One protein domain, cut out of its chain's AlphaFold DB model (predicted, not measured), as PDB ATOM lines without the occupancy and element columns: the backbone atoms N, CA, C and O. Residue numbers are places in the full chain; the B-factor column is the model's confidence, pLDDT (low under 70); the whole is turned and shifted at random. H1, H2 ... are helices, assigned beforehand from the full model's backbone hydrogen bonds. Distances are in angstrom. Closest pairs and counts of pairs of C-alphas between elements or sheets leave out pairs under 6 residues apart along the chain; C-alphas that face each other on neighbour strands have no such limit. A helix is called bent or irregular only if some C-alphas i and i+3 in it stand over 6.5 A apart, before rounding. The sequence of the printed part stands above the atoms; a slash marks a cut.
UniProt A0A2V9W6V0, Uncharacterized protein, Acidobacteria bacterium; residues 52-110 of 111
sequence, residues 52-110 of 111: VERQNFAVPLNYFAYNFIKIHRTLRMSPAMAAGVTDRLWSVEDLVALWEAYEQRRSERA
ATOM      1  N   VAL A  52      27.251-124.716 113.236       81.69
ATOM      2  CA  VAL A  52      27.201-123.451 113.979       81.69
ATOM      3  C   VAL A  52      26.198-122.481 113.360       81.69
ATOM      4  O   VAL A  52      25.360-121.939 114.078       81.69
ATOM      5  N   GLU A  53      26.207-122.294 112.037       81.38
ATOM      6  CA  GLU A  53      25.279-121.348 111.406       81.38
ATOM      7  C   GLU A  53      23.824-121.800 111.521       81.38
ATOM      8  O   GLU A  53      22.957-120.975 111.792       81.38
ATOM      9  N   ARG A  54      23.539-123.105 111.434       81.06
ATOM     10  CA  ARG A  54      22.175-123.616 111.665       81.06
ATOM     11  C   ARG A  54      21.701-123.405 113.105       81.06
ATOM     12  O   ARG A  54      20.552-123.019 113.316       81.06
ATOM     13  N   GLN A  55      22.580-123.613 114.086       83.56
ATOM     14  CA  GLN A  55      22.265-123.369 115.497       83.56
ATOM     15  C   GLN A  55      21.952-121.894 115.775       83.56
ATOM     16  O   GLN A  55      21.037-121.618 116.551       83.56
ATOM     17  N   ASN A  56      22.624-120.958 115.098       86.31
ATOM     18  CA  ASN A  56      22.361-119.523 115.261       86.31
ATOM     19  C   ASN A  56      20.914-119.133 114.921       86.31
ATOM     20  O   ASN A  56      20.389-118.193 115.512       86.31
ATOM     21  N   PHE A  57      20.251-119.861 114.017       82.44
ATOM     22  CA  PHE A  57      18.844-119.625 113.679       82.44
ATOM     23  C   PHE A  57      17.875-120.455 114.533       82.44
ATOM     24  O   PHE A  57      16.830-119.952 114.944       82.44
ATOM     25  N   ALA A  58      18.201-121.718 114.819       88.50
ATOM     26  CA  ALA A  58      17.287-122.631 115.508       88.50
ATOM     27  C   ALA A  58      17.195-122.377 117.023       88.50
ATOM     28  O   ALA A  58      16.113-122.463 117.608       88.50
ATOM     29  N   VAL A  59      18.321-122.059 117.667       92.56
ATOM     30  CA  VAL A  59      18.399-121.909 119.127       92.56
ATOM     31  C   VAL A  59      17.512-120.774 119.645       92.56
ATOM     32  O   VAL A  59      16.721-121.039 120.553       92.56
ATOM     33  N   PRO A  60      17.559-119.547 119.086       91.69
ATOM     34  CA  PRO A  60      16.735-118.449 119.587       91.69
ATOM     35  C   PRO A  60      15.235-118.746 119.495       91.69
ATOM     36  O   PRO A  60      14.491-118.484 120.439       91.69
ATOM     37  N   LEU A  61      14.798-119.359 118.390       91.56
ATOM     38  CA  LEU A  61      13.396-119.732 118.184       91.56
ATOM     39  C   LEU A  61      12.935-120.785 119.198       91.56
ATOM     40  O   LEU A  61      11.831-120.695 119.734       91.56
ATOM     41  N   ASN A  62      13.794-121.756 119.510       92.94
ATOM     42  CA  ASN A  62      13.476-122.787 120.490       92.94
ATOM     43  C   ASN A  62      13.391-122.214 121.916       92.94
ATOM     44  O   ASN A  62      12.448-122.511 122.650       92.94
ATOM     45  N   TYR A  63      14.320-121.329 122.294       93.56
ATOM     46  CA  TYR A  63      14.254-120.636 123.584       93.56
ATOM     47  C   TYR A  63      12.995-119.777 123.711       93.56
ATOM     48  O   TYR A  63      12.391-119.749 124.784       93.56
ATOM     49  N   PHE A  64      12.563-119.116 122.638       93.38
ATOM     50  CA  PHE A  64      11.314-118.364 122.646       93.38
ATOM     51  C   PHE A  64      10.104-119.279 122.898       93.38
ATOM     52  O   PHE A  64       9.326-119.046 123.824       93.38
ATOM     53  N   ALA A  65       9.981-120.373 122.141       93.31
ATOM     54  CA  ALA A  65       8.876-121.317 122.300       93.31
ATOM     55  C   ALA A  65       8.847-121.954 123.702       93.31
ATOM     56  O   ALA A  65       7.781-122.096 124.306       93.31
ATOM     57  N   TYR A  66      10.020-122.289 124.246       93.38
ATOM     58  CA  TYR A  66      10.147-122.820 125.599       93.38
ATOM     59  C   TYR A  66       9.675-121.804 126.648       93.38
ATOM     60  O   TYR A  66       8.868-122.148 127.504       93.38
ATOM     61  N   ASN A  67      10.112-120.545 126.574       93.94
ATOM     62  CA  ASN A  67       9.822-119.568 127.628       93.94
ATOM     63  C   ASN A  67       8.416-118.950 127.552       93.94
ATOM     64  O   ASN A  67       7.842-118.659 128.601       93.94
ATOM     65  N   PHE A  68       7.862-118.755 126.352       93.44
ATOM     66  CA  PHE A  68       6.649-117.942 126.159       93.44
ATOM     67  C   PHE A  68       5.400-118.737 125.760       93.44
ATOM     68  O   PHE A  68       4.290-118.311 126.078       93.44
ATOM     69  N   ILE A  69       5.559-119.894 125.104       94.00
ATOM     70  CA  ILE A  69       4.437-120.680 124.550       94.00
ATOM     71  C   ILE A  69       4.182-121.946 125.374       94.00
ATOM     72  O   ILE A  69       3.046-122.380 125.561       94.00
ATOM     73  N   LYS A  70       5.241-122.583 125.881       93.62
ATOM     74  CA  LYS A  70       5.123-123.879 126.547       93.62
ATOM     75  C   LYS A  70       4.722-123.742 128.018       93.62
ATOM     76  O   LYS A  70       5.449-123.177 128.835       93.62
ATOM     77  N   ILE A  71       3.620-124.389 128.390       94.06
ATOM     78  CA  ILE A  71       3.249-124.584 129.796       94.06
ATOM     79  C   ILE A  71       4.140-125.668 130.409       94.06
ATOM     80  O   ILE A  71       4.243-126.786 129.896       94.06
ATOM     81  N   HIS A  72       4.792-125.333 131.521       91.44
ATOM     82  CA  HIS A  72       5.711-126.239 132.203       91.44
ATOM     83  C   HIS A  72       4.978-127.093 133.229       91.44
ATOM     84  O   HIS A  72       4.133-126.608 133.976       91.44
ATOM     85  N   ARG A  73       5.319-128.385 133.299       90.25
ATOM     86  CA  ARG A  73       4.608-129.343 134.161       90.25
ATOM     87  C   ARG A  73       4.687-128.980 135.649       90.25
ATOM     88  O   ARG A  73       3.714-129.180 136.366       90.25
ATOM     89  N   THR A  74       5.830-128.470 136.101       92.44
ATOM     90  CA  THR A  74       6.071-128.078 137.499       92.44
ATOM     91  C   THR A  74       5.428-126.734 137.826       92.44
ATOM     92  O   THR A  74       4.670-126.639 138.782       92.44
ATOM     93  N   LEU A  75       5.682-125.723 136.995       90.19
ATOM     94  CA  LEU A  75       5.220-124.348 137.196       90.19
ATOM     95  C   LEU A  75       3.730-124.143 136.886       90.19
ATOM     96  O   LEU A  75       3.154-123.153 137.315       90.19
ATOM     97  N   ARG A  76       3.111-125.046 136.110       91.31
ATOM     98  CA  ARG A  76       1.726-124.958 135.596       91.31
ATOM     99  C   ARG A  76       1.423-123.719 134.741       91.31
ATOM    100  O   ARG A  76       0.299-123.560 134.284       91.31
ATOM    101  N   MET A  77       2.437-122.912 134.452       92.38
ATOM    102  CA  MET A  77       2.409-121.736 133.586       92.38
ATOM    103  C   MET A  77       3.702-121.672 132.755       92.38
ATOM    104  O   MET A  77       4.567-122.549 132.875       92.38
ATOM    105  N   SER A  78       3.825-120.682 131.870       94.44
ATOM    106  CA  SER A  78       5.061-120.446 131.126       94.44
ATOM    107  C   SER A  78       6.114-119.773 132.025       94.44
ATOM    108  O   SER A  78       5.754-119.012 132.928       94.44
ATOM    109  N   PRO A  79       7.418-120.029 131.811       95.00
ATOM    110  CA  PRO A  79       8.489-119.392 132.572       95.00
ATOM    111  C   PRO A  79       8.446-117.864 132.494       95.00
ATOM    112  O   PRO A  79       8.660-117.203 133.503       95.00
ATOM    113  N   ALA A  80       8.104-117.300 131.330       94.81
ATOM    114  CA  ALA A  80       7.953-115.855 131.165       94.81
ATOM    115  C   ALA A  80       6.807-115.273 132.012       94.81
ATOM    116  O   ALA A  80       6.946-114.165 132.529       94.81
ATOM    117  N   MET A  81       5.715-116.023 132.206       94.81
ATOM    118  CA  MET A  81       4.631-115.625 133.113       94.81
ATOM    119  C   MET A  81       5.062-115.702 134.578       94.81
ATOM    120  O   MET A  81       4.832-114.767 135.336       94.81
ATOM    121  N   ALA A  82       5.760-116.767 134.974       92.81
ATOM    122  CA  ALA A  82       6.262-116.886 136.344       92.81
ATOM    123  C   ALA A  82       7.330-115.835 136.689       92.81
ATOM    124  O   ALA A  82       7.433-115.413 137.837       92.81
ATOM    125  N   ALA A  83       8.110-115.401 135.697       94.62
ATOM    126  CA  ALA A  83       9.068-114.310 135.831       94.62
ATOM    127  C   ALA A  83       8.420-112.911 135.757       94.62
ATOM    128  O   ALA A  83       9.129-111.920 135.912       94.62
ATOM    129  N   GLY A  84       7.110-112.811 135.497       93.50
ATOM    130  CA  GLY A  84       6.397-111.533 135.382       93.50
ATOM    131  C   GLY A  84       6.760-110.714 134.140       93.50
ATOM    132  O   GLY A  84       6.552-109.505 134.118       93.50
ATOM    133  N   VAL A  85       7.326-111.341 133.104       93.88
ATOM    134  CA  VAL A  85       7.655-110.665 131.835       93.88
ATOM    135  C   VAL A  85       6.390-110.426 131.010       93.88
ATOM    136  O   VAL A  85       6.305-109.463 130.253       93.88
ATOM    137  N   THR A  86       5.413-111.327 131.125       93.31
ATOM    138  CA  THR A  86       4.169-111.298 130.350       93.31
ATOM    139  C   THR A  86       3.030-111.868 131.180       93.31
ATOM    140  O   THR A  86       3.246-112.870 131.847       93.31
ATOM    141  N   ASP A  87       1.815-111.344 131.046       91.88
ATOM    142  CA  ASP A  87       0.637-111.868 131.766       91.88
ATOM    143  C   ASP A  87      -0.204-112.863 130.949       91.88
ATOM    144  O   ASP A  87      -1.175-113.434 131.442       91.88
ATOM    145  N   ARG A  88       0.149-113.070 129.675       92.38
ATOM    146  CA  ARG A  88      -0.565-113.955 128.747       92.38
ATOM    147  C   ARG A  88       0.377-114.957 128.093       92.38
ATOM    148  O   ARG A  88       1.566-114.686 127.926       92.38
ATOM    149  N   LEU A  89      -0.179-116.080 127.648       92.75
ATOM    150  CA  LEU A  89       0.535-117.010 126.779       92.75
ATOM    151  C   LEU A  89       0.688-116.404 125.380       92.75
ATOM    152  O   LEU A  89      -0.248-115.789 124.872       92.75
ATOM    153  N   TRP A  90       1.851-116.595 124.768       93.44
ATOM    154  CA  TRP A  90       2.099-116.150 123.397       93.44
ATOM    155  C   TRP A  90       1.768-117.261 122.403       93.44
ATOM    156  O   TRP A  90       2.007-118.439 122.688       93.44
ATOM    157  N   SER A  91       1.257-116.891 121.228       92.56
ATOM    158  CA  SER A  91       1.140-117.805 120.087       92.56
ATOM    159  C   SER A  91       2.311-117.633 119.113       92.56
ATOM    160  O   SER A  91       3.117-116.704 119.212       92.56
ATOM    161  N   VAL A  92       2.424-118.549 118.147       90.81
ATOM    162  CA  VAL A  92       3.381-118.385 117.040       90.81
ATOM    163  C   VAL A  92       3.006-117.169 116.182       90.81
ATOM    164  O   VAL A  92       3.899-116.508 115.658       90.81
ATOM    165  N   GLU A  93       1.716-116.823 116.081       92.69
ATOM    166  CA  GLU A  93       1.279-115.636 115.335       92.69
ATOM    167  C   GLU A  93       1.783-114.344 115.982       92.69
ATOM    168  O   GLU A  93       2.248-113.460 115.268       92.69
ATOM    169  N   ASP A  94       1.769-114.250 117.317       92.38
ATOM    170  CA  ASP A  94       2.292-113.076 118.033       92.38
ATOM    171  C   ASP A  94       3.777-112.829 117.719       92.38
ATOM    172  O   ASP A  94       4.210-111.684 117.574       92.38
ATOM    173  N   LEU A  95       4.569-113.900 117.586       90.19
ATOM    174  CA  LEU A  95       5.982-113.805 117.215       90.19
ATOM    175  C   LEU A  95       6.152-113.276 115.786       90.19
ATOM    176  O   LEU A  95       6.986-112.399 115.553       90.19
ATOM    177  N   VAL A  96       5.370-113.804 114.840       93.00
ATOM    178  CA  VAL A  96       5.415-113.375 113.433       93.00
ATOM    179  C   VAL A  96       4.977-111.916 113.310       93.00
ATOM    180  O   VAL A  96       5.688-111.124 112.695       93.00
ATOM    181  N   ALA A  97       3.890-111.524 113.975       94.50
ATOM    182  CA  ALA A  97       3.419-110.141 113.994       94.50
ATOM    183  C   ALA A  97       4.478-109.181 114.565       94.50
ATOM    184  O   ALA A  97       4.713-108.094 114.030       94.50
ATOM    185  N   LEU A  98       5.173-109.592 115.633       92.31
ATOM    186  CA  LEU A  98       6.252-108.801 116.223       92.31
ATOM    187  C   LEU A  98       7.454-108.666 115.274       92.31
ATOM    188  O   LEU A  98       8.061-107.589 115.208       92.31
ATOM    189  N   TRP A  99       7.778-109.727 114.529       92.00
ATOM    190  CA  TRP A  99       8.835-109.721 113.518       92.00
ATOM    191  C   TRP A  99       8.507-108.793 112.344       92.00
ATOM    192  O   TRP A  99       9.324-107.943 111.990       92.00
ATOM    193  N   GLU A 100       7.302-108.886 111.787       94.50
ATOM    194  CA  GLU A 100       6.843-108.016 110.699       94.50
ATOM    195  C   GLU A 100       6.882-106.539 111.113       94.50
ATOM    196  O   GLU A 100       7.414-105.694 110.388       94.50
ATOM    197  N   ALA A 101       6.423-106.226 112.327       92.88
ATOM    198  CA  ALA A 101       6.503-104.874 112.872       92.88
ATOM    199  C   ALA A 101       7.960-104.404 113.061       92.88
ATOM    200  O   ALA A 101       8.268-103.218 112.916       92.88
ATOM    201  N   TYR A 102       8.884-105.310 113.397       92.19
ATOM    202  CA  TYR A 102      10.311-104.990 113.474       92.19
ATOM    203  C   TYR A 102      10.915-104.699 112.097       92.19
ATOM    204  O   TYR A 102      11.650-103.717 111.955       92.19
ATOM    205  N   GLU A 103      10.591-105.501 111.082       91.75
ATOM    206  CA  GLU A 103      11.040-105.259 109.709       91.75
ATOM    207  C   GLU A 103      10.512-103.932 109.157       91.75
ATOM    208  O   GLU A 103      11.268-103.200 108.514       91.75
ATOM    209  N   GLN A 104       9.264-103.576 109.473       87.25
ATOM    210  CA  GLN A 104       8.685-102.271 109.144       87.25
ATOM    211  C   GLN A 104       9.475-101.125 109.789       87.25
ATOM    212  O   GLN A 104       9.990-100.257 109.088       87.25
ATOM    213  N   ARG A 105       9.714-101.170 111.105       92.44
ATOM    214  CA  ARG A 105      10.531-100.143 111.788       92.44
ATOM    215  C   ARG A 105      11.951-100.047 111.233       92.44
ATOM    216  O   ARG A 105      12.583 -98.990 111.260       92.44
ATOM    217  N   ARG A 106      12.510-101.166 110.774       85.50
ATOM    218  CA  ARG A 106      13.839-101.198 110.159       85.50
ATOM    219  C   ARG A 106      13.834-100.576 108.762       85.50
ATOM    220  O   ARG A 106      14.811 -99.902 108.430       85.50
ATOM    221  N   SER A 107      12.790-100.803 107.965       81.00
ATOM    222  CA  SER A 107      12.657-100.220 106.627       81.00
ATOM    223  C   SER A 107      12.460 -98.707 106.705       81.00
ATOM    224  O   SER A 107      13.140 -97.984 105.980       81.00
ATOM    225  N   GLU A 108      11.667 -98.229 107.666       84.69
ATOM    226  CA  GLU A 108      11.492 -96.801 107.971       84.69
ATOM    227  C   GLU A 108      12.820 -96.114 108.308       84.69
ATOM    228  O   GLU A 108      13.122 -95.059 107.773       84.69
ATOM    229  N   ARG A 109      13.670 -96.736 109.139       82.94
ATOM    230  CA  ARG A 109      15.012 -96.209 109.478       82.94
ATOM    231  C   ARG A 109      16.015 -96.270 108.322       82.94
ATOM    232  O   ARG A 109      17.166 -95.853 108.482       82.94
ATOM    233  N   ALA A 110      15.693 -96.983 107.247       73.75
ATOM    234  CA  ALA A 110      16.559 -97.149 106.083       73.75
ATOM    235  C   ALA A 110      16.166 -96.247 104.909       73.75
ATOM    236  O   ALA A 110      17.010 -96.069 104.027       73.75
TER     237      ALA A 110
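What this domain is: This is residues 52 to 110 of the 111 residues of an uncharacterized protein of Acidobacteria bacterium (UniProt A0A2V9W6V0). Two long helices, H1 and H3, spread as an open V from a small head, which is made of the short helix H2 and the looping stretches before and after it; the head sits at the point of the V, where H1 ends and H3 begins. Much of both arms sticks out free: residues 52 to 60, which belong to H1, and residues 96 to 110, of which 96 to 108 belong to H3. The printed part has 59 residues, with three named helices in the order H1, H2, H3 and no named strand, and its class is all helix. It is loose, with a radius of gyration of the C-alphas of 14.0 A, and the C-alphas span 45 by 31 by 18 A along their three main axes.

Where its parts are: The printed part opens with H1, residues 52 to 69, the longest helix with 18 residues. Its first C-alpha, that of Val 52, is at (27.201, -123.451, 113.979), and its last, that of Ile 69, is at (4.437, -120.680, 124.550), 25.3 A from the first. H1 has a kink of 25 degrees near residue 59. It is neither bent nor irregular, but only just: C-alphas 57 and 60 are 6.4 A apart. After nine residues comes H2, residues 79 to 82, four residues that measure 5.0 A from first to last C-alpha; the C-alpha of Pro 79 is at (8.489, -119.392, 132.572). Another nine residues separate H2 from H3, residues 92 to 108, whose 17 residues measure 24.8 A from first to last C-alpha. H3 begins with the C-alpha of Val 92 at (3.381, -118.385, 117.040) and ends with that of Glu 108 at (11.492, -96.801, 107.971). Residues 109 and 110 follow it.

How they stand to each other: H1 touches H2 with residues 66 to 68 alone. There are 6 pairs of C-alphas within 8 A between these two helices, and the closest C-alphas are those of Asn 67 and Pro 79, 5.1 A apart. The centres of H1 and H2 are 17.1 A apart. H1 and H3 are close but not clearly touching, with 1 pair of C-alphas within 8 A. Their closest C-alphas are those of Ile 69 and Val 92, the last residue of H1 and the first of H3, 7.9 A apart. The lines of H1 and H3 stand at a steep tilt of 59 degrees, and the two helices run opposite ways. Their centres are 17.1 A apart. H2 and H3 are apart, although they follow each other in the chain. In H3 every pair of O of residue i and N of residue i+4 is within hydrogen-bond range, while in H1 11 of 14 such pairs are. H2 is too short for such a pair, but its 1 pair of O of residue i and N of residue i+3 is within range.

The domain as a whole: The two C-alphas farthest apart are those of Thr 74 and Ala 110, at 45.3 A, and the first and last printed C-alphas, those of Val 52 and Ala 110, are 29.5 A apart. Without the stretches that stand free, the body has 35 residues, spans 24 by 17 by 12 A and has a radius of gyration of 8.9 A. The printed part runs from residue 52 to residue 110 of a full chain of 111 residues and has no cut. The links from H1 to H2 and from H2 to H3 are both short. The mean pLDDT of the printed part is 90.7, and no printed residue is under 70. The mean pLDDT of H1 is 89, that of H2 is 94 and that of H3 is 91.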